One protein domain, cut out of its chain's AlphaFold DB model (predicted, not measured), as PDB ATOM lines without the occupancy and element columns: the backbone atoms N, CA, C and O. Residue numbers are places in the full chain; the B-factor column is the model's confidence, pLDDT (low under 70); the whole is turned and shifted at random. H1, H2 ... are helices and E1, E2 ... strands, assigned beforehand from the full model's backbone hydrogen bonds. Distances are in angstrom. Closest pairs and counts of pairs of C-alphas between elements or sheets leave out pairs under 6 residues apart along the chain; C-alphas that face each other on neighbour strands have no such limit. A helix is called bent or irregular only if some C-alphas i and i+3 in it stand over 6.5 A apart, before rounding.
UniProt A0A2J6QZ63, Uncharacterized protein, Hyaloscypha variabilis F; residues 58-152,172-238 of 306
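This is residues 58 to 152 and 172 to 238 of the 306 residues of an uncharacterized protein of Hyaloscypha variabilis F (UniProt A0A2J6QZ63). A strongly twisted sheet of five strands, curled like part of a barrel, has one very long helix, H6, running along one face and far past the sheet, and the short helix H4 over the other face at E4. After H6 the chain folds back through residues 209 to 221 into the bent strand E5, while the small helices H1, H2 and H3 gather off the sheet and H3 packs on H6. The printed part has 162 residues, with six named helices and five named strands in the order E1 H1 H2 E2 H3 E3 H4 E4 H5 H6 E5; the sheet runs E1 E2 E3 E5 E4 and is mixed, and the class is mixed, helices and strands. The whole is only just compact, close to loose, with a radius of gyration of the C-alphas of 18.0 A, and its elongated outline spans 63 by 39 by 33 A.

The sheet holds E1, residues 61 to 64, E2, residues 93 to 97, E3, residues 118 to 123 and 16.6 A long, E5, residues 222 to 232 and 28.8 A, and E4, residues 139 to 145 and 18.6 A. E1 begins at C-alpha 61, (-13.919, 18.062, 39.008), and E5 ends at C-alpha 232, (-15.840, 14.983, 19.391). H6, residues 172 to 208, is 55.4 A long and ends at C-alpha 208, (-8.373, 7.653, 77.454). H4 is residues 126 to 136, 15.1 A, and H2 residues 77 to 89, 17.7 A. The shorter helices are H1, residues 68 to 71, H3, residues 103 to 109, and H5, residues 149 to 152; H5 is only just irregular, with C-alphas 149 and 152 6.6 A apart.

E1 and E2 are parallel at 23 degrees, with N 64 and O 95 at 2.8 A, within hydrogen-bond range. E2 and E3 are parallel at 18 degrees, with N 96 and O 120 at 2.8 A. E3 and E5 are parallel at 48 degrees, with N 121 and O 224 at 2.8 A. E5 bends by 56 degrees at residue 225, and the edge strand E4 is antiparallel to it at 139 degrees, with N 142 and O 229 at 2.9 A. E1, H1, H2, E2 and E2, H3, E3 are strand-helix-strand units, two parallel neighbour strands with helices between, each with a right-handed crossover. H6 and H4 on opposite faces of the sheet give three layers. H6 has a height over the sheet of 10.2 A and runs along the strands, at 19 degrees to E3 on the local plane; the closest C-alphas of H6 and E3 are those of Asp 177 and Ser 123, 5.4 A. H4 lies over E4 at a height over the sheet of 8.4 A; their closest C-alphas are those of Thr 133 and Ala 139, 5.7 A. H3, the hub, touches H6 at a steep tilt of 47 degrees, closest at the C-alphas of Cys 106 and Leu 188, 6.9 A. It also touches H2, closest at the C-alphas of Met 109 and Val 83, 6.1 A, and H1, closest at those of Gly 104 and Ala 71, 6.4 A. H5 is near H6, with 6 pairs of C-alphas within 10 A. Every O i to N i+4 pair is within hydrogen-bond range in H2 and H3, against 6 of 7 in H4 and 32 of 33 in H6; H1 and H5 are too short for such a pair.

The two C-alphas farthest apart are those of Asp 210 and Lys 238, 64.9 A. Residues 153 to 171 are not printed, and C-alphas 152 and 172 are 13.9 A apart across this cut. The link from H6 to E5, 13 residues, is long. The mean pLDDT of the printed part is 77.3, and 52 residues are under 70: 71 to 77, 100 to 101, 125 to 152, 172 to 176 and 229 to 238.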
ATOM      1  N   LYS A  58     -13.195  24.051  44.809       94.75
ATOM      2  CA  LYS A  58     -14.454  23.769  45.510       94.75
ATOM      3  C   LYS A  58     -15.545  23.205  44.600       94.75
ATOM      4  O   LYS A  58     -16.471  22.583  45.124       94.75
ATOM      5  N   VAL A  59     -15.486  23.447  43.290       92.81
ATOM      6  CA  VAL A  59     -16.572  23.101  42.350       92.81
ATOM      7  C   VAL A  59     -16.096  22.302  41.143       92.81
ATOM      8  O   VAL A  59     -16.852  21.477  40.636       92.81
ATOM      9  N   ASP A  60     -14.857  22.507  40.708       92.12
ATOM     10  CA  ASP A  60     -14.310  21.823  39.549       92.12
ATOM     11  C   ASP A  60     -14.001  20.363  39.890       92.12
ATOM     12  O   ASP A  60     -13.541  20.027  40.986       92.12
ATOM     13  N   ARG A  61     -14.249  19.483  38.915       91.50
ATOM     14  CA  ARG A  61     -13.919  18.062  39.008       91.50
ATOM     15  C   ARG A  61     -12.555  17.804  38.396       91.50
ATOM     16  O   ARG A  61     -12.359  17.999  37.198       91.50
ATOM     17  N   LEU A  62     -11.631  17.308  39.211       91.19
ATOM     18  CA  LEU A  62     -10.327  16.860  38.733       91.19
ATOM     19  C   LEU A  62     -10.480  15.498  38.065       91.19
ATOM     20  O   LEU A  62     -11.155  14.635  38.612       91.19
ATOM     21  N   CYS A  63      -9.867  15.293  36.902       87.81
ATOM     22  CA  CYS A  63      -9.970  14.038  36.158       87.81
ATOM     23  C   CYS A  63      -8.597  13.373  36.028       87.81
ATOM     24  O   CYS A  63      -7.714  13.887  35.339       87.81
ATOM     25  N   LEU A  64      -8.423  12.226  36.684       86.69
ATOM     26  CA  LEU A  64      -7.247  11.372  36.552       86.69
ATOM     27  C   LEU A  64      -7.500  10.332  35.466       86.69
ATOM     28  O   LEU A  64      -8.076   9.274  35.697       86.69
ATOM     29  N   VAL A  65      -7.055  10.684  34.265       81.94
ATOM     30  CA  VAL A  65      -7.284   9.947  33.018       81.94
ATOM     31  C   VAL A  65      -6.372   8.741  32.848       81.94
ATOM     32  O   VAL A  65      -6.722   7.894  32.032       81.94
ATOM     33  N   ALA A  66      -5.231   8.722  33.553       79.94
ATOM     34  CA  ALA A  66      -4.092   7.806  33.404       79.94
ATOM     35  C   ALA A  66      -3.444   7.367  34.748       79.94
ATOM     36  O   ALA A  66      -2.218   7.403  34.829       79.94
ATOM     37  N   PRO A  67      -4.166   6.993  35.836       80.00
ATOM     38  CA  PRO A  67      -3.545   6.680  37.132       80.00
ATOM     39  C   PRO A  67      -2.410   5.648  37.085       80.00
ATOM     40  O   PRO A  67      -1.445   5.781  37.825       80.00
ATOM     41  N   ALA A  68      -2.445   4.661  36.188       76.12
ATOM     42  CA  ALA A  68      -1.352   3.694  36.061       76.12
ATOM     43  C   ALA A  68      -0.006   4.341  35.666       76.12
ATOM     44  O   ALA A  68       1.048   3.849  36.060       76.12
ATOM     45  N   ASP A  69      -0.012   5.489  34.971       75.06
ATOM     46  CA  ASP A  69       1.224   6.225  34.650       75.06
ATOM     47  C   ASP A  69       1.953   6.749  35.894       75.06
ATOM     48  O   ASP A  69       3.134   7.082  35.814       75.06
ATOM     49  N   PHE A  70       1.273   6.781  37.039       71.88
ATOM     50  CA  PHE A  70       1.864   7.111  38.326       71.88
ATOM     51  C   PHE A  70       2.446   5.888  39.053       71.88
ATOM     52  O   PHE A  70       3.356   6.044  39.868       71.88
ATOM     53  N   ALA A  71       1.918   4.688  38.786       64.62
ATOM     54  CA  ALA A  71       2.273   3.458  39.495       64.62
ATOM     55  C   ALA A  71       3.621   2.879  39.039       64.62
ATOM     56  O   ALA A  71       4.373   2.354  39.854       64.62
ATOM     57  N   ASP A  72       3.947   3.030  37.755       62.22
ATOM     58  CA  ASP A  72       5.085   2.371  37.094       62.22
ATOM     59  C   ASP A  72       6.443   3.050  37.349       62.22
ATOM     60  O   ASP A  72       7.455   2.804  36.694       62.22
ATOM     61  N   SER A  73       6.489   3.978  38.299       53.56
ATOM     62  CA  SER A  73       7.696   4.728  38.571       53.56
ATOM     63  C   SER A  73       8.285   4.312  39.912       53.56
ATOM     64  O   SER A  73       7.655   4.405  40.961       53.56
ATOM     65  N   LYS A  74       9.594   4.060  39.921       55.25
ATOM     66  CA  LYS A  74      10.449   4.254  41.107       55.25
ATOM     67  C   LYS A  74      10.407   5.720  41.634       55.25
ATOM     68  O   LYS A  74      11.267   6.117  42.407       55.25
ATOM     69  N   LYS A  75       9.444   6.541  41.181       52.56
ATOM     70  CA  LYS A  75       9.264   7.989  41.335       52.56
ATOM     71  C   LYS A  75       7.788   8.320  41.599       52.56
ATOM     72  O   LYS A  75       7.200   9.162  40.925       52.56
ATOM     73  N   TYR A  76       7.201   7.732  42.637       57.94
ATOM     74  CA  TYR A  76       5.907   8.191  43.154       57.94
ATOM     75  C   TYR A  76       5.863   9.701  43.465       57.94
ATOM     76  O   TYR A  76       4.785  10.203  43.755       57.94
ATOM     77  N   GLY A  77       6.989  10.429  43.417       68.88
ATOM     78  CA  GLY A  77       7.053  11.885  43.559       68.88
ATOM     79  C   GLY A  77       5.965  12.607  42.768       68.88
ATOM     80  O   GLY A  77       5.295  13.460  43.320       68.88
ATOM     81  N   ASP A  78       5.676  12.170  41.548       76.50
ATOM     82  CA  ASP A  78       4.636  12.752  40.700       76.50
ATOM     83  C   ASP A  78       3.215  12.582  41.286       76.50
ATOM     84  O   ASP A  78       2.428  13.532  41.354       76.50
ATOM     85  N   LEU A  79       2.886  11.384  41.781       81.69
ATOM     86  CA  LEU A  79       1.609  11.129  42.455       81.69
ATOM     87  C   LEU A  79       1.545  11.829  43.803       81.69
ATOM     88  O   LEU A  79       0.514  12.390  44.157       81.69
ATOM     89  N   TYR A  80       2.636  11.785  44.562       82.44
ATOM     90  CA  TYR A  80       2.723  12.404  45.873       82.44
ATOM     91  C   TYR A  80       2.618  13.918  45.779       82.44
ATOM     92  O   TYR A  80       1.931  14.502  46.606       82.44
ATOM     93  N   GLU A  81       3.203  14.553  44.766       83.62
ATOM     94  CA  GLU A  81       3.035  15.979  44.497       83.62
ATOM     95  C   GLU A  81       1.579  16.307  44.169       83.62
ATOM     96  O   GLU A  81       1.009  17.241  44.738       83.62
ATOM     97  N   PHE A  82       0.925  15.490  43.338       86.44
ATOM     98  CA  PHE A  82      -0.501  15.652  43.061       86.44
ATOM     99  C   PHE A  82      -1.372  15.472  44.318       86.44
ATOM    100  O   PHE A  82      -2.245  16.297  44.595       86.44
ATOM    101  N   VAL A  83      -1.116  14.434  45.115       88.94
ATOM    102  CA  VAL A  83      -1.799  14.166  46.391       88.94
ATOM    103  C   VAL A  83      -1.549  15.307  47.378       88.94
ATOM    104  O   VAL A  83      -2.488  15.785  48.009       88.94
ATOM    105  N   ARG A  84      -0.311  15.796  47.488       89.00
ATOM    106  CA  ARG A  84       0.086  16.925  48.343       89.00
ATOM    107  C   ARG A  84      -0.644  18.197  47.937       89.00
ATOM    108  O   ARG A  84      -1.175  18.897  48.798       89.00
ATOM    109  N   LEU A  85      -0.737  18.463  46.636       90.31
ATOM    110  CA  LEU A  85      -1.518  19.571  46.101       90.31
ATOM    111  C   LEU A  85      -3.006  19.412  46.441       90.31
ATOM    112  O   LEU A  85      -3.619  20.364  46.922       90.31
ATOM    113  N   CYS A  86      -3.574  18.212  46.286       92.56
ATOM    114  CA  CYS A  86      -4.960  17.940  46.668       92.56
ATOM    115  C   CYS A  86      -5.183  18.135  48.175       92.56
ATOM    116  O   CYS A  86      -6.139  18.796  48.561       92.56
ATOM    117  N   ARG A  87      -4.284  17.669  49.046       92.12
ATOM    118  CA  ARG A  87      -4.370  17.913  50.497       92.12
ATOM    119  C   ARG A  87      -4.307  19.402  50.832       92.12
ATOM    120  O   ARG A  87      -5.052  19.871  51.686       92.12
ATOM    121  N   LYS A  88      -3.460  20.165  50.138       93.75
ATOM    122  CA  LYS A  88      -3.355  21.618  50.330       93.75
ATOM    123  C   LYS A  88      -4.614  22.357  49.873       93.75
ATOM    124  O   LYS A  88      -5.027  23.320  50.508       93.75
ATOM    125  N   LYS A  89      -5.195  21.949  48.745       94.69
ATOM    126  CA  LYS A  89      -6.292  22.673  48.085       94.69
ATOM    127  C   LYS A  89      -7.686  22.163  48.456       94.69
ATOM    128  O   LYS A  89      -8.660  22.863  48.198       94.69
ATOM    129  N   GLN A  90      -7.769  20.974  49.052       94.38
ATOM    130  CA  GLN A  90      -8.994  20.298  49.489       94.38
ATOM    131  C   GLN A  90     -10.080  20.250  48.393       94.38
ATOM    132  O   GLN A  90     -11.174  20.800  48.571       94.38
ATOM    133  N   PRO A  91      -9.795  19.622  47.231       95.38
ATOM    134  CA  PRO A  91     -10.790  19.443  46.187       95.38
ATOM    135  C   PRO A  91     -11.974  18.608  46.666       95.38
ATOM    136  O   PRO A  91     -11.834  17.682  47.463       95.38
ATOM    137  N   ARG A  92     -13.150  18.903  46.111       95.19
ATOM    138  CA  ARG A  92     -14.391  18.196  46.467       95.19
ATOM    139  C   ARG A  92     -14.775  17.084  45.499       95.19
ATOM    140  O   ARG A  92     -15.485  16.166  45.908       95.19
ATOM    141  N   PHE A  93     -14.329  17.151  44.247       95.12
ATOM    142  CA  PHE A  93     -14.803  16.273  43.179       95.12
ATOM    143  C   PHE A  93     -13.635  15.652  42.415       95.12
ATOM    144  O   PHE A  93     -12.781  16.364  41.881       95.12
ATOM    145  N   LEU A  94     -13.638  14.324  42.319       93.81
ATOM    146  CA  LEU A  94     -12.675  13.554  41.536       93.81
ATOM    147  C   LEU A  94     -13.411  12.712  40.490       93.81
ATOM    148  O   LEU A  94     -14.475  12.161  40.762       93.81
ATOM    149  N   ALA A  95     -12.845  12.620  39.297       91.12
ATOM    150  CA  ALA A  95     -13.093  11.571  38.323       91.12
ATOM    151  C   ALA A  95     -11.808  10.752  38.193       91.12
ATOM    152  O   ALA A  95     -10.721  11.315  38.050       91.12
ATOM    153  N   PHE A  96     -11.924   9.436  38.260       89.81
ATOM    154  CA  PHE A  96     -10.803   8.517  38.326       89.81
ATOM    155  C   PHE A  96     -11.019   7.364  37.351       89.81
ATOM    156  O   PHE A  96     -12.034   6.675  37.430       89.81
ATOM    157  N   ASN A  97     -10.074   7.191  36.429       87.38
ATOM    158  CA  ASN A  97     -10.122   6.119  35.449       87.38
ATOM    159  C   ASN A  97      -9.637   4.805  36.089       87.38
ATOM    160  O   ASN A  97      -8.489   4.722  36.526       87.38
ATOM    161  N   CYS A  98     -10.513   3.813  36.206       84.81
ATOM    162  CA  CYS A  98     -10.223   2.520  36.811       84.81
ATOM    163  C   CYS A  98      -9.702   1.556  35.751       84.81
ATOM    164  O   CYS A  98     -10.452   1.156  34.877       84.81
ATOM    165  N   TYR A  99      -8.448   1.146  35.882       80.75
ATOM    166  CA  TYR A  99      -7.894  -0.023  35.193       80.75
ATOM    167  C   TYR A  99      -6.875  -0.708  36.098       80.75
ATOM    168  O   TYR A  99      -6.387  -0.083  37.054       80.75
ATOM    169  N   ASP A 100      -6.601  -1.973  35.773       62.62
ATOM    170  CA  ASP A 100      -5.923  -3.039  36.531       62.62
ATOM    171  C   ASP A 100      -4.898  -2.616  37.615       62.62
ATOM    172  O   ASP A 100      -4.933  -3.148  38.724       62.62
ATOM    173  N   ASP A 101      -4.051  -1.603  37.395       66.12
ATOM    174  CA  ASP A 101      -2.994  -1.188  38.348       66.12
ATOM    175  C   ASP A 101      -3.302   0.051  39.210       66.12
ATOM    176  O   ASP A 101      -2.451   0.609  39.912       66.12
ATOM    177  N   SER A 102      -4.549   0.512  39.216       72.06
ATOM    178  CA  SER A 102      -4.934   1.731  39.935       72.06
ATOM    179  C   SER A 102      -4.954   1.608  41.469       72.06
ATOM    180  O   SER A 102      -5.045   2.622  42.168       72.06
ATOM    181  N   VAL A 103      -4.796   0.401  42.028       73.25
ATOM    182  CA  VAL A 103      -4.864   0.140  43.481       73.25
ATOM    183  C   VAL A 103      -3.857   0.978  44.278       73.25
ATOM    184  O   VAL A 103      -4.195   1.497  45.347       73.25
ATOM    185  N   GLY A 104      -2.628   1.133  43.773       77.12
ATOM    186  CA  GLY A 104      -1.603   1.965  44.413       77.12
ATOM    187  C   GLY A 104      -2.016   3.438  44.484       77.12
ATOM    188  O   GLY A 104      -1.921   4.066  45.540       77.12
ATOM    189  N   CYS A 105      -2.581   3.953  43.390       80.62
ATOM    190  CA  CYS A 105      -3.100   5.317  43.321       80.62
ATOM    191  C   CYS A 105      -4.281   5.526  44.264       80.62
ATOM    192  O   CYS A 105      -4.325   6.526  44.980       80.62
ATOM    193  N   CYS A 106      -5.196   4.557  44.332       82.75
ATOM    194  CA  CYS A 106      -6.315   4.594  45.264       82.75
ATOM    195  C   CYS A 106      -5.831   4.693  46.718       82.75
ATOM    196  O   CYS A 106      -6.312   5.530  47.476       82.75
ATOM    197  N   LYS A 107      -4.832   3.900  47.120       82.81
ATOM    198  CA  LYS A 107      -4.288   3.974  48.486       82.81
ATOM    199  C   LYS A 107      -3.715   5.353  48.819       82.81
ATOM    200  O   LYS A 107      -3.960   5.845  49.914       82.81
ATOM    201  N   ALA A 108      -2.976   5.965  47.894       82.31
ATOM    202  CA  ALA A 108      -2.371   7.280  48.109       82.31
ATOM    203  C   ALA A 108      -3.412   8.415  48.146       82.31
ATOM    204  O   ALA A 108      -3.299   9.336  48.948       82.31
ATOM    205  N   MET A 109      -4.437   8.336  47.295       83.75
ATOM    206  CA  MET A 109      -5.481   9.359  47.151       83.75
ATOM    207  C   MET A 109      -6.570   9.293  48.227       83.75
ATOM    208  O   MET A 109      -7.249  10.290  48.481       83.75
ATOM    209  N   PHE A 110      -6.764   8.118  48.827       84.06
ATOM    210  CA  PHE A 110      -7.880   7.822  49.729       84.06
ATOM    211  C   PHE A 110      -7.413   7.333  51.101       84.06
ATOM    212  O   PHE A 110      -8.080   6.532  51.754       84.06
ATOM    213  N   ASP A 111      -6.279   7.853  51.563       82.81
ATOM    214  CA  ASP A 111      -5.800   7.680  52.938       82.81
ATOM    215  C   ASP A 111      -6.658   8.419  53.986       82.81
ATOM    216  O   ASP A 111      -6.453   8.228  55.186       82.81
ATOM    217  N   GLY A 112      -7.616   9.229  53.516       80.31
ATOM    218  CA  GLY A 112      -8.590   9.999  54.284       80.31
ATOM    219  C   GLY A 112      -8.160  11.424  54.635       80.31
ATOM    220  O   GLY A 112      -8.920  12.144  55.272       80.31
ATOM    221  N   GLN A 113      -6.991  11.879  54.174       85.56
ATOM    222  CA  GLN A 113      -6.529  13.257  54.400       85.56
ATOM    223  C   GLN A 113      -7.152  14.285  53.441       85.56
ATOM    224  O   GLN A 113      -7.006  15.495  53.629       85.56
ATOM    225  N   ILE A 114      -7.822  13.816  52.388       90.12
ATOM    226  CA  ILE A 114      -8.490  14.669  51.406       90.12
ATOM    227  C   ILE A 114     -10.003  14.552  51.596       90.12
ATOM    228  O   ILE A 114     -10.561  13.453  51.532       90.12
ATOM    229  N   GLY A 115     -10.668  15.691  51.803       90.12
ATOM    230  CA  GLY A 115     -12.111  15.798  52.032       90.12
ATOM    231  C   GLY A 115     -12.965  15.629  50.772       90.12
ATOM    232  O   GLY A 115     -13.780  16.501  50.454       90.12
ATOM    233  N   TRP A 116     -12.789  14.526  50.040       93.75
ATOM    234  CA  TRP A 116     -13.572  14.233  48.839       93.75
ATOM    235  C   TRP A 116     -15.066  14.158  49.160       93.75
ATOM    236  O   TRP A 116     -15.501  13.407  50.030       93.75
ATOM    237  N   ARG A 117     -15.885  14.897  48.410       94.56
ATOM    238  CA  ARG A 117     -17.348  14.814  48.503       94.56
ATOM    239  C   ARG A 117     -17.896  13.730  47.583       94.56
ATOM    240  O   ARG A 117     -18.817  13.004  47.960       94.56
ATOM    241  N   GLU A 118     -17.353  13.643  46.375       94.31
ATOM    242  CA  GLU A 118     -17.788  12.686  45.363       94.31
ATOM    243  C   GLU A 118     -16.607  12.207  44.516       94.31
ATOM    244  O   GLU A 118     -15.755  12.999  44.100       94.31
ATOM    245  N   ILE A 119     -16.594  10.905  44.246       92.62
ATOM    246  CA  ILE A 119     -15.639  10.224  43.382       92.62
ATOM    247  C   ILE A 119     -16.431   9.553  42.269       92.62
ATOM    248  O   ILE A 119     -17.323   8.743  42.514       92.62
ATOM    249  N   LEU A 120     -16.091   9.902  41.042       91.25
ATOM    250  CA  LEU A 120     -16.640   9.307  39.842       91.25
ATOM    251  C   LEU A 120     -15.619   8.310  39.306       91.25
ATOM    252  O   LEU A 120     -14.519   8.703  38.926       91.25
ATOM    253  N   LEU A 121     -15.981   7.036  39.283       89.56
ATOM    254  CA  LEU A 121     -15.213   5.991  38.628       89.56
ATOM    255  C   LEU A 121     -15.691   5.853  37.192       89.56
ATOM    256  O   LEU A 121     -16.894   5.765  36.933       89.56
ATOM    257  N   PHE A 122     -14.748   5.856  36.267       87.56
ATOM    258  CA  PHE A 122     -14.999   5.567  34.864       87.56
ATOM    259  C   PHE A 122     -13.965   4.563  34.364       87.56
ATOM    260  O   PHE A 122     -12.882   4.506  34.932       87.56
ATOM    261  N   SER A 123     -14.291   3.788  33.334       83.88
ATOM    262  CA  SER A 123     -13.294   3.050  32.557       83.88
ATOM    263  C   SER A 123     -13.312   3.596  31.140       83.88
ATOM    264  O   SER A 123     -14.382   3.846  30.582       83.88
ATOM    265  N   VAL A 124     -12.128   3.880  30.610       76.69
ATOM    266  CA  VAL A 124     -11.895   4.134  29.188       76.69
ATOM    267  C   VAL A 124     -10.498   3.638  28.877       76.69
ATOM    268  O   VAL A 124      -9.546   4.045  29.559       76.69
ATOM    269  N   ASP A 125     -10.364   2.860  27.802       68.25
ATOM    270  CA  ASP A 125      -9.070   2.387  27.325       68.25
ATOM    271  C   ASP A 125      -8.088   3.565  27.163       68.25
ATOM    272  O   ASP A 125      -8.313   4.561  26.457       68.25
ATOM    273  N   LYS A 126      -6.944   3.434  27.839       61.19
ATOM    274  CA  LYS A 126      -5.816   4.361  27.774       61.19
ATOM    275  C   LYS A 126      -5.406   4.646  26.331       61.19
ATOM    276  O   LYS A 126      -5.054   5.791  26.025       61.19
ATOM    277  N   TYR A 127      -5.439   3.653  25.442       55.81
ATOM    278  CA  TYR A 127      -5.099   3.830  24.033       55.81
ATOM    279  C   TYR A 127      -6.114   4.707  23.307       55.81
ATOM    280  O   TYR A 127      -5.699   5.586  22.546       55.81
ATOM    281  N   GLU A 128      -7.411   4.541  23.564       61.25
ATOM    282  CA  GLU A 128      -8.448   5.400  22.994       61.25
ATOM    283  C   GLU A 128      -8.299   6.844  23.458       61.25
ATOM    284  O   GLU A 128      -8.196   7.758  22.631       61.25
ATOM    285  N   LEU A 129      -8.192   7.057  24.769       63.38
ATOM    286  CA  LEU A 129      -7.992   8.382  25.347       63.38
ATOM    287  C   LEU A 129      -6.741   9.044  24.790       63.38
ATOM    288  O   LEU A 129      -6.793  10.178  24.323       63.38
ATOM    289  N   THR A 130      -5.621   8.332  24.757       56.16
ATOM    290  CA  THR A 130      -4.351   8.851  24.248       56.16
ATOM    291  C   THR A 130      -4.438   9.152  22.751       56.16
ATOM    292  O   THR A 130      -4.028  10.222  22.308       56.16
ATOM    293  N   LYS A 131      -5.025   8.266  21.942       56.59
ATOM    294  CA  LYS A 131      -5.167   8.447  20.489       56.59
ATOM    295  C   LYS A 131      -6.096   9.611  20.155       56.59
ATOM    296  O   LYS A 131      -5.756  10.414  19.285       56.59
ATOM    297  N   GLN A 132      -7.233   9.734  20.835       59.59
ATOM    298  CA  GLN A 132      -8.207  10.794  20.581       59.59
ATOM    299  C   GLN A 132      -7.764  12.148  21.172       59.59
ATOM    300  O   GLN A 132      -7.898  13.186  20.512       59.59
ATOM    301  N   THR A 133      -7.149  12.139  22.358       54.25
ATOM    302  CA  THR A 133      -6.660  13.343  23.049       54.25
ATOM    303  C   THR A 133      -5.352  13.853  22.431       54.25
ATOM    304  O   THR A 133      -5.281  15.029  22.066       54.25
ATOM    305  N   LEU A 134      -4.345  12.994  22.204       48.88
ATOM    306  CA  LEU A 134      -3.037  13.408  21.662       48.88
ATOM    307  C   LEU A 134      -3.054  13.694  20.160       48.88
ATOM    308  O   LEU A 134      -2.449  14.679  19.737       48.88
ATOM    309  N   LYS A 135      -3.718  12.883  19.318       50.38
ATOM    310  CA  LYS A 135      -3.655  13.129  17.860       50.38
ATOM    311  C   LYS A 135      -4.453  14.355  17.436       50.38
ATOM    312  O   LYS A 135      -4.254  14.850  16.327       50.38
ATOM    313  N   LYS A 136      -5.394  14.811  18.264       49.34
ATOM    314  CA  LYS A 136      -6.432  15.727  17.800       49.34
ATOM    315  C   LYS A 136      -6.750  16.877  18.762       49.34
ATOM    316  O   LYS A 136      -7.144  17.920  18.261       49.34
ATOM    317  N   LYS A 137      -6.568  16.783  20.090       53.53
ATOM    318  CA  LYS A 137      -7.196  17.740  21.041       53.53
ATOM    319  C   LYS A 137      -8.701  17.944  20.745       53.53
ATOM    320  O   LYS A 137      -9.246  19.018  20.985       53.53
ATOM    321  N   VAL A 138      -9.354  16.948  20.132       51.66
ATOM    322  CA  VAL A 138     -10.735  17.041  19.615       51.66
ATOM    323  C   VAL A 138     -11.645  16.040  20.329       51.66
ATOM    324  O   VAL A 138     -12.702  15.727  19.811       51.66
ATOM    325  N   ALA A 139     -11.280  15.514  21.495       54.00
ATOM    326  CA  ALA A 139     -12.185  14.666  22.266       54.00
ATOM    327  C   ALA A 139     -12.167  15.067  23.736       54.00
ATOM    328  O   ALA A 139     -11.110  15.408  24.268       54.00
ATOM    329  N   PHE A 140     -13.340  15.047  24.361       63.69
ATOM    330  CA  PHE A 140     -13.488  15.175  25.805       63.69
ATOM    331  C   PHE A 140     -14.401  14.054  26.319       63.69
ATOM    332  O   PHE A 140     -15.358  13.680  25.627       63.69
ATOM    333  N   PRO A 141     -14.114  13.499  27.509       63.34
ATOM    334  CA  PRO A 141     -14.983  12.508  28.117       63.34
ATOM    335  C   PRO A 141     -16.305  13.176  28.491       63.34
ATOM    336  O   PRO A 141     -16.332  14.190  29.189       63.34
ATOM    337  N   THR A 142     -17.407  12.621  27.997       63.38
ATOM    338  CA  THR A 142     -18.745  12.962  28.471       63.38
ATOM    339  C   THR A 142     -19.201  11.849  29.394       63.38
ATOM    340  O   THR A 142     -19.302  10.696  28.979       63.38
ATOM    341  N   PHE A 143     -19.460  12.208  30.644       64.75
ATOM    342  CA  PHE A 143     -19.978  11.289  31.643       64.75
ATOM    343  C   PHE A 143     -21.496  11.264  31.529       64.75
ATOM    344  O   PHE A 143     -22.157  12.278  31.754       64.75
ATOM    345  N   THR A 144     -22.046  10.119  31.150       63.03
ATOM    346  CA  THR A 144     -23.483   9.858  31.240       63.03
ATOM    347  C   THR A 144     -23.739   9.141  32.558       63.03
ATOM    348  O   THR A 144     -23.236   8.040  32.772       63.03
ATOM    349  N   GLU A 145     -24.453   9.801  33.476       57.31
ATOM    350  CA  GLU A 145     -24.835   9.184  34.748       57.31
ATOM    351  C   GLU A 145     -25.780   8.004  34.489       57.31
ATOM    352  O   GLU A 145     -26.764   8.135  33.762       57.31
ATOM    353  N   GLY A 146     -25.480   6.868  35.122       54.81
ATOM    354  CA  GLY A 146     -26.305   5.667  35.085       54.81
ATOM    355  C   GLY A 146     -25.769   4.613  34.124       54.81
ATOM    356  O   GLY A 146     -26.047   4.647  32.931       54.81
ATOM    357  N   ILE A 147     -25.070   3.615  34.671       52.78
ATOM    358  CA  ILE A 147     -25.102   2.283  34.065       52.78
ATOM    359  C   ILE A 147     -26.547   1.808  34.269       52.78
ATOM    360  O   ILE A 147     -26.969   1.693  35.425       52.78
ATOM    361  N   PRO A 148     -27.356   1.590  33.218       50.38
ATOM    362  CA  PRO A 148     -28.636   0.942  33.417       50.38
ATOM    363  C   PRO A 148     -28.361  -0.421  34.067       50.38
ATOM    364  O   PRO A 148     -27.583  -1.233  33.566       50.38
ATOM    365  N   SER A 149     -29.009  -0.651  35.207       42.31
ATOM    366  CA  SER A 149     -28.838  -1.817  36.080       42.31
ATOM    367  C   SER A 149     -28.964  -3.217  35.420       42.31
ATOM    368  O   SER A 149     -28.434  -4.161  36.004       42.31
ATOM    369  N   PRO A 150     -29.590  -3.451  34.234       41.00
ATOM    370  CA  PRO A 150     -29.751  -4.822  33.755       41.00
ATOM    371  C   PRO A 150     -28.531  -5.437  33.040       41.00
ATOM    372  O   PRO A 150     -28.594  -6.619  32.717       41.00
ATOM    373  N   LEU A 151     -27.414  -4.726  32.820       38.62
ATOM    374  CA  LEU A 151     -26.233  -5.307  32.139       38.62
ATOM    375  C   LEU A 151     -25.346  -6.204  33.028       38.62
ATOM    376  O   LEU A 151     -24.436  -6.862  32.532       38.62
ATOM    377  N   VAL A 152     -25.628  -6.296  34.331       39.72
ATOM    378  CA  VAL A 152     -24.780  -7.005  35.313       39.72
ATOM    379  C   VAL A 152     -25.005  -8.536  35.328       39.72
ATOM    380  O   VAL A 152     -24.344  -9.252  36.073       39.72
ATOM    381  N   TRP A 172     -16.875  -7.394  23.806       43.69
ATOM    382  CA  TRP A 172     -15.810  -7.782  24.741       43.69
ATOM    383  C   TRP A 172     -15.278  -6.601  25.559       43.69
ATOM    384  O   TRP A 172     -14.917  -6.790  26.722       43.69
ATOM    385  N   GLU A 173     -15.246  -5.402  24.976       54.75
ATOM    386  CA  GLU A 173     -14.707  -4.200  25.625       54.75
ATOM    387  C   GLU A 173     -15.633  -3.737  26.768       54.75
ATOM    388  O   GLU A 173     -15.167  -3.468  27.875       54.75
ATOM    389  N   ASP A 174     -16.955  -3.813  26.571       58.53
ATOM    390  CA  ASP A 174     -17.945  -3.361  27.558       58.53
ATOM    391  C   ASP A 174     -17.947  -4.180  28.869       58.53
ATOM    392  O   ASP A 174     -18.249  -3.651  29.942       58.53
ATOM    393  N   LYS A 175     -17.626  -5.482  28.823       61.38
ATOM    394  CA  LYS A 175     -17.639  -6.337  30.029       61.38
ATOM    395  C   LYS A 175     -16.412  -6.141  30.913       61.38
ATOM    396  O   LYS A 175     -16.564  -6.120  32.135       61.38
ATOM    397  N   GLY A 176     -15.231  -5.986  30.312       69.06
ATOM    398  CA  GLY A 176     -13.996  -5.712  31.054       69.06
ATOM    399  C   GLY A 176     -14.081  -4.384  31.805       69.06
ATOM    400  O   GLY A 176     -13.812  -4.327  33.002       69.06
ATOM    401  N   ASP A 177     -14.607  -3.354  31.140       73.31
ATOM    402  CA  ASP A 177     -14.780  -2.022  31.722       73.31
ATOM    403  C   ASP A 177     -15.702  -2.017  32.952       73.31
ATOM    404  O   ASP A 177     -15.433  -1.339  33.947       73.31
ATOM    405  N   ILE A 178     -16.793  -2.790  32.922       80.12
ATOM    406  CA  ILE A 178     -17.702  -2.905  34.070       80.12
ATOM    407  C   ILE A 178     -17.025  -3.638  35.233       80.12
ATOM    408  O   ILE A 178     -17.166  -3.218  36.386       80.12
ATOM    409  N   GLU A 179     -16.298  -4.724  34.969       82.00
ATOM    410  CA  GLU A 179     -15.588  -5.458  36.021       82.00
ATOM    411  C   GLU A 179     -14.507  -4.599  36.688       82.00
ATOM    412  O   GLU A 179     -14.418  -4.598  37.922       82.00
ATOM    413  N   ASP A 180     -13.773  -3.800  35.913       82.12
ATOM    414  CA  ASP A 180     -12.772  -2.850  36.406       82.12
ATOM    415  C   ASP A 180     -13.397  -1.758  37.271       82.12
ATOM    416  O   ASP A 180     -12.907  -1.450  38.364       82.12
ATOM    417  N   LEU A 181     -14.541  -1.218  36.845       84.75
ATOM    418  CA  LEU A 181     -15.321  -0.265  37.631       84.75
ATOM    419  C   LEU A 181     -15.764  -0.850  38.975       84.75
ATOM    420  O   LEU A 181     -15.546  -0.235  40.024       84.75
ATOM    421  N   LEU A 182     -16.345  -2.051  38.959       86.88
ATOM    422  CA  LEU A 182     -16.792  -2.752  40.166       86.88
ATOM    423  C   LEU A 182     -15.610  -3.171  41.054       86.88
ATOM    424  O   LEU A 182     -15.717  -3.216  42.283       86.88
ATOM    425  N   SER A 183     -14.464  -3.507  40.463       86.06
ATOM    426  CA  SER A 183     -13.219  -3.794  41.180       86.06
ATOM    427  C   SER A 183     -12.679  -2.543  41.882       86.06
ATOM    428  O   SER A 183     -12.368  -2.577  43.082       86.06
ATOM    429  N   GLY A 184     -12.657  -1.412  41.172       85.62
ATOM    430  CA  GLY A 184     -12.298  -0.103  41.703       85.62
ATOM    431  C   GLY A 184     -13.207   0.312  42.858       85.62
ATOM    432  O   GLY A 184     -12.715   0.650  43.937       85.62
ATOM    433  N   GLU A 185     -14.525   0.191  42.691       89.94
ATOM    434  CA  GLU A 185     -15.506   0.491  43.739       89.94
ATOM    435  C   GLU A 185     -15.278  -0.356  44.994       89.94
ATOM    436  O   GLU A 185     -15.140   0.184  46.095       89.94
ATOM    437  N   ARG A 186     -15.170  -1.683  44.842       90.44
ATOM    438  CA  ARG A 186     -14.898  -2.595  45.966       90.44
ATOM    439  C   ARG A 186     -13.606  -2.225  46.690       90.44
ATOM    440  O   ARG A 186     -13.549  -2.281  47.922       90.44
ATOM    441  N   THR A 187     -12.579  -1.831  45.943       89.06
ATOM    442  CA  THR A 187     -11.297  -1.391  46.501       89.06
ATOM    443  C   THR A 187     -11.455  -0.105  47.307       89.06
ATOM    444  O   THR A 187     -10.998  -0.060  48.451       89.06
ATOM    445  N   LEU A 188     -12.152   0.904  46.779       88.69
ATOM    446  CA  LEU A 188     -12.420   2.152  47.500       88.69
ATOM    447  C   LEU A 188     -13.234   1.924  48.769       88.69
ATOM    448  O   LEU A 188     -12.849   2.395  49.836       88.69
ATOM    449  N   LEU A 189     -14.309   1.140  48.688       90.81
ATOM    450  CA  LEU A 189     -15.133   0.812  49.851       90.81
ATOM    451  C   LEU A 189     -14.318   0.108  50.944       90.81
ATOM    452  O   LEU A 189     -14.500   0.390  52.129       90.81
ATOM    453  N   ARG A 190     -13.386  -0.777  50.568       91.75
ATOM    454  CA  ARG A 190     -12.461  -1.413  51.518       91.75
ATOM    455  C   ARG A 190     -11.520  -0.392  52.165       91.75
ATOM    456  O   ARG A 190     -11.294  -0.469  53.372       91.75
ATOM    457  N   LEU A 191     -10.978   0.551  51.393       89.94
ATOM    458  CA  LEU A 191     -10.102   1.609  51.911       89.94
ATOM    459  C   LEU A 191     -10.850   2.549  52.863       89.94
ATOM    460  O   LEU A 191     -10.329   2.843  53.936       89.94
ATOM    461  N   PHE A 192     -12.084   2.936  52.535       92.31
ATOM    462  CA  PHE A 192     -12.921   3.765  53.406       92.31
ATOM    463  C   PHE A 192     -13.234   3.070  54.723       92.31
ATOM    464  O   PHE A 192     -12.998   3.657  55.772       92.31
ATOM    465  N   LYS A 193     -13.644   1.795  54.690       93.00
ATOM    466  CA  LYS A 193     -13.856   1.006  55.915       93.00
ATOM    467  C   LYS A 193     -12.597   0.946  56.782       93.00
ATOM    468  O   LYS A 193     -12.670   1.072  58.000       93.00
ATOM    469  N   LYS A 194     -11.426   0.763  56.160       92.56
ATOM    470  CA  LYS A 194     -10.145   0.756  56.879       92.56
ATOM    471  C   LYS A 194      -9.838   2.118  57.508       92.56
ATOM    472  O   LYS A 194      -9.309   2.155  58.612       92.56
ATOM    473  N   HIS A 195     -10.133   3.214  56.814       91.00
ATOM    474  CA  HIS A 195      -9.923   4.563  57.333       91.00
ATOM    475  C   HIS A 195     -10.882   4.892  58.484       91.00
ATOM    476  O   HIS A 195     -10.438   5.363  59.523       91.00
ATOM    477  N   GLU A 196     -12.163   4.562  58.345       92.38
ATOM    478  CA  GLU A 196     -13.172   4.726  59.399       92.38
ATOM    479  C   GLU A 196     -12.796   3.971  60.670       92.38
ATOM    480  O   GLU A 196     -12.885   4.526  61.758       92.38
ATOM    481  N   LYS A 197     -12.295   2.736  60.532       94.12
ATOM    482  CA  LYS A 197     -11.794   1.974  61.678       94.12
ATOM    483  C   LYS A 197     -10.664   2.715  62.401       94.12
ATOM    484  O   LYS A 197     -10.690   2.807  63.619       94.12
ATOM    485  N   LYS A 198      -9.709   3.281  61.655       92.88
ATOM    486  CA  LYS A 198      -8.602   4.064  62.231       92.88
ATOM    487  C   LYS A 198      -9.071   5.349  62.912       92.88
ATOM    488  O   LYS A 198      -8.447   5.776  63.873       92.88
ATOM    489  N   LEU A 199     -10.111   5.996  62.385       90.56
ATOM    490  CA  LEU A 199     -10.703   7.167  63.031       90.56
ATOM    491  C   LEU A 199     -11.342   6.776  64.365       90.56
ATOM    492  O   LEU A 199     -11.052   7.419  65.362       90.56
ATOM    493  N   ALA A 200     -12.111   5.685  64.396       91.19
ATOM    494  CA  ALA A 200     -12.720   5.184  65.626       91.19
ATOM    495  C   ALA A 200     -11.674   4.750  66.671       91.19
ATOM    496  O   ALA A 200     -11.841   5.029  67.852       91.19
ATOM    497  N   GLU A 201     -10.584   4.101  66.244       93.44
ATOM    498  CA  GLU A 201      -9.458   3.743  67.126       93.44
ATOM    499  C   GLU A 201      -8.831   5.001  67.758       93.44
ATOM    500  O   GLU A 201      -8.660   5.049  68.970       93.44
ATOM    501  N   ARG A 202      -8.595   6.061  66.971       90.56
ATOM    502  CA  ARG A 202      -8.061   7.339  67.478       90.56
ATOM    503  C   ARG A 202      -9.022   8.086  68.396       90.56
ATOM    504  O   ARG A 202      -8.581   8.745  69.326       90.56
ATOM    505  N   GLU A 203     -10.319   8.037  68.109       90.06
ATOM    506  CA  GLU A 203     -11.340   8.640  68.972       90.06
ATOM    507  C   GLU A 203     -11.406   7.922  70.326       90.06
ATOM    508  O   GLU A 203     -11.575   8.574  71.350       90.06
ATOM    509  N   LEU A 204     -11.209   6.599  70.347       91.88
ATOM    510  CA  LEU A 204     -11.130   5.823  71.583       91.88
ATOM    511  C   LEU A 204      -9.852   6.128  72.383       91.88
ATOM    512  O   LEU A 204      -9.937   6.294  73.594       91.88
ATOM    513  N   GLU A 205      -8.696   6.233  71.717       91.56
ATOM    514  CA  GLU A 205      -7.420   6.646  72.335       91.56
ATOM    515  C   GLU A 205      -7.503   8.074  72.906       91.56
ATOM    516  O   GLU A 205      -7.020   8.354  73.995       91.56
ATOM    517  N   ALA A 206      -8.189   8.987  72.220       89.44
ATOM    518  CA  ALA A 206      -8.391  10.346  72.721       89.44
ATOM    519  C   ALA A 206      -9.255  10.402  73.988       89.44
ATOM    520  O   ALA A 206      -9.046  11.258  74.843       89.44
ATOM    521  N   LEU A 207     -10.226   9.492  74.109       89.88
ATOM    522  CA  LEU A 207     -11.072   9.381  75.296       89.88
ATOM    523  C   LEU A 207     -10.311   8.843  76.515       89.88
ATOM    524  O   LEU A 207     -10.769   9.074  77.630       89.88
ATOM    525  N   SER A 208      -9.190   8.133  76.332       90.19
ATOM    526  CA  SER A 208      -8.373   7.653  77.454       90.19
ATOM    527  C   SER A 208      -7.392   8.691  77.995       90.19
ATOM    528  O   SER A 208      -6.996   8.579  79.150       90.19
ATOM    529  N   ASP A 209      -7.022   9.692  77.195       86.56
ATOM    530  CA  ASP A 209      -5.919  10.615  77.507       86.56
ATOM    531  C   ASP A 209      -6.371  11.954  78.129       86.56
ATOM    532  O   ASP A 209      -5.606  12.920  78.126       86.56
ATOM    533  N   ASP A 210      -7.620  12.067  78.608       86.88
ATOM    534  CA  ASP A 210      -8.262  13.315  79.090       86.88
ATOM    535  C   ASP A 210      -8.154  14.520  78.117       86.88
ATOM    536  O   ASP A 210      -8.546  15.651  78.417       86.88
ATOM    537  N   CYS A 211      -7.677  14.287  76.892       77.44
ATOM    538  CA  CYS A 211      -7.462  15.289  75.866       77.44
ATOM    539  C   CYS A 211      -8.650  15.289  74.906       77.44
ATOM    540  O   CYS A 211      -8.786  14.420  74.044       77.44
ATOM    541  N   SER A 212      -9.498  16.314  75.007       78.19
ATOM    542  CA  SER A 212     -10.585  16.522  74.046       78.19
ATOM    543  C   SER A 212     -10.036  16.789  72.634       78.19
ATOM    544  O   SER A 212      -9.689  17.913  72.267       78.19
ATOM    545  N   LEU A 213      -9.937  15.744  71.805       76.56
ATOM    546  CA  LEU A 213      -9.630  15.923  70.390       76.56
ATOM    547  C   LEU A 213     -10.853  16.486  69.651       76.56
ATOM    548  O   LEU A 213     -11.989  16.080  69.914       76.56
ATOM    549  N   PRO A 214     -10.650  17.396  68.680       80.25
ATOM    550  CA  PRO A 214     -11.733  17.852  67.826       80.25
ATOM    551  C   PRO A 214     -12.294  16.667  67.034       80.25
ATOM    552  O   PRO A 214     -11.543  15.925  66.395       80.25
ATOM    553  N   ALA A 215     -13.620  16.513  67.055       80.81
ATOM    554  CA  ALA A 215     -14.314  15.461  66.320       80.81
ATOM    555  C   ALA A 215     -13.884  15.444  64.845       80.81
ATOM    556  O   ALA A 215     -13.785  16.493  64.194       80.81
ATOM    557  N   SER A 216     -13.635  14.247  64.309       83.00
ATOM    558  CA  SER A 216     -13.215  14.096  62.919       83.00
ATOM    559  C   SER A 216     -14.242  14.731  61.977       83.00
ATOM    560  O   SER A 216     -15.429  14.409  61.991       83.00
ATOM    561  N   THR A 217     -13.785  15.634  61.108       87.19
ATOM    562  CA  THR A 217     -14.634  16.254  60.075       87.19
ATOM    563  C   THR A 217     -14.773  15.383  58.825       87.19
ATOM    564  O   THR A 217     -15.429  15.782  57.854       87.19
ATOM    565  N   TRP A 218     -14.161  14.195  58.826       91.12
ATOM    566  CA  TRP A 218     -14.163  13.297  57.683       91.12
ATOM    567  C   TRP A 218     -15.570  12.770  57.392       91.12
ATOM    568  O   TRP A 218     -16.327  12.388  58.282       91.12
ATOM    569  N   ARG A 219     -15.925  12.729  56.107       90.19
ATOM    570  CA  ARG A 219     -17.184  12.152  55.631       90.19
ATOM    571  C   ARG A 219     -16.896  11.195  54.490       90.19
ATOM    572  O   ARG A 219     -16.111  11.520  53.600       90.19
ATOM    573  N   ARG A 220     -17.588  10.053  54.481       92.25
ATOM    574  CA  ARG A 220     -17.465   9.069  53.404       92.25
ATOM    575  C   ARG A 220     -17.850   9.706  52.055       92.25
ATOM    576  O   ARG A 220     -18.983  10.182  51.924       92.25
ATOM    577  N   PRO A 221     -16.959   9.690  51.047       93.12
ATOM    578  CA  PRO A 221     -17.272  10.212  49.721       93.12
ATOM    579  C   PRO A 221     -18.358   9.378  49.031       93.12
ATOM    580  O   PRO A 221     -18.404   8.155  49.177       93.12
ATOM    581  N   LYS A 222     -19.204  10.023  48.221       93.00
ATOM    582  CA  LYS A 222     -20.142   9.309  47.340       93.00
ATOM    583  C   LYS A 222     -19.388   8.736  46.142       93.00
ATOM    584  O   LYS A 222     -18.731   9.499  45.438       93.00
ATOM    585  N   ILE A 223     -19.497   7.433  45.899       90.94
ATOM    586  CA  ILE A 223     -18.950   6.795  44.695       90.94
ATOM    587  C   ILE A 223     -20.048   6.745  43.630       90.94
ATOM    588  O   ILE A 223     -21.182   6.372  43.926       90.94
ATOM    589  N   LYS A 224     -19.713   7.133  42.399       89.75
ATOM    590  CA  LYS A 224     -20.566   6.970  41.217       89.75
ATOM    591  C   LYS A 224     -19.803   6.206  40.149       89.75
ATOM    592  O   LYS A 224     -18.665   6.558  39.859       89.75
ATOM    593  N   LEU A 225     -20.444   5.215  39.543       86.31
ATOM    594  CA  LEU A 225     -19.927   4.535  38.358       86.31
ATOM    595  C   LEU A 225     -20.483   5.230  37.119       86.31
ATOM    596  O   LEU A 225     -21.666   5.577  37.077       86.31
ATOM    597  N   CYS A 226     -19.639   5.471  36.126       80.38
ATOM    598  CA  CYS A 226     -20.027   6.158  34.904       80.38
ATOM    599  C   CYS A 226     -19.485   5.434  33.683       80.38
ATOM    600  O   CYS A 226     -18.299   5.118  33.613       80.38
ATOM    601  N   ILE A 227     -20.358   5.282  32.691       74.19
ATOM    602  CA  ILE A 227     -19.949   4.969  31.327       74.19
ATOM    603  C   ILE A 227     -19.527   6.286  30.690       74.19
ATOM    604  O   ILE A 227     -20.247   7.292  30.765       74.19
ATOM    605  N   VAL A 228     -18.344   6.293  30.090       71.62
ATOM    606  CA  VAL A 228     -17.814   7.476  29.423       71.62
ATOM    607  C   VAL A 228     -17.955   7.312  27.931       71.62
ATOM    608  O   VAL A 228     -17.450   6.373  27.335       71.62
ATOM    609  N   GLN A 229     -18.597   8.297  27.318       69.62
ATOM    610  CA  GLN A 229     -18.606   8.432  25.874       69.62
ATOM    611  C   GLN A 229     -17.615   9.516  25.475       69.62
ATOM    612  O   GLN A 229     -17.697  10.664  25.932       69.62
ATOM    613  N   LEU A 230     -16.684   9.177  24.590       66.38
ATOM    614  CA  LEU A 230     -15.799  10.165  23.993       66.38
ATOM    615  C   LEU A 230     -16.570  10.940  22.923       66.38
ATOM    616  O   LEU A 230     -16.895  10.420  21.855       66.38
ATOM    617  N   LYS A 231     -16.873  12.210  23.209       66.56
ATOM    618  CA  LYS A 231     -17.503  13.099  22.229       66.56
ATOM    619  C   LYS A 231     -16.453  13.920  21.510       66.56
ATOM    620  O   LYS A 231     -15.502  14.427  22.109       66.56
ATOM    621  N   ARG A 232     -16.662  14.094  20.205       65.38
ATOM    622  CA  ARG A 232     -15.840  14.983  19.391       65.38
ATOM    623  C   ARG A 232     -16.097  16.429  19.815       65.38
ATOM    624  O   ARG A 232     -17.243  16.858  19.876       65.38
ATOM    625  N   ASN A 233     -15.035  17.186  20.069       59.97
ATOM    626  CA  ASN A 233     -15.137  18.601  20.387       59.97
ATOM    627  C   ASN A 233     -15.728  19.355  19.179       59.97
ATOM    628  O   ASN A 233     -15.092  19.349  18.118       59.97
ATOM    629  N   PRO A 234     -16.914  19.987  19.307       55.72
ATOM    630  CA  PRO A 234     -17.542  20.716  18.204       55.72
ATOM    631  C   PRO A 234     -16.748  21.970  17.812       55.72
ATOM    632  O   PRO A 234     -16.841  22.440  16.679       55.72
ATOM    633  N   HIS A 235     -15.916  22.483  18.720       55.44
ATOM    634  CA  HIS A 235     -15.066  23.648  18.512       55.44
ATOM    635  C   HIS A 235     -13.603  23.275  18.766       55.44
ATOM    636  O   HIS A 235     -13.032  23.677  19.783       55.44
ATOM    637  N   PRO A 236     -12.959  22.502  17.865       57.72
ATOM    638  CA  PRO A 236     -11.524  22.289  17.979       57.72
ATOM    639  C   PRO A 236     -10.836  23.662  18.013       57.72
ATOM    640  O   PRO A 236     -11.248  24.551  17.258       57.72
ATOM    641  N   PRO A 237      -9.817  23.866  18.870       55.28
ATOM    642  CA  PRO A 237      -9.117  25.142  18.938       55.28
ATOM    643  C   PRO A 237      -8.698  25.536  17.522       55.28
ATOM    644  O   PRO A 237      -8.010  24.771  16.841       55.28
ATOM    645  N   LYS A 238      -9.171  26.703  17.063       54.53
ATOM    646  CA  LYS A 238      -9.104  27.147  15.658       54.53
ATOM    647  C   LYS A 238      -7.672  27.256  15.105       54.53
ATOM    648  O   LYS A 238      -7.500  27.487  13.914       54.53
TER     649      LYS A 238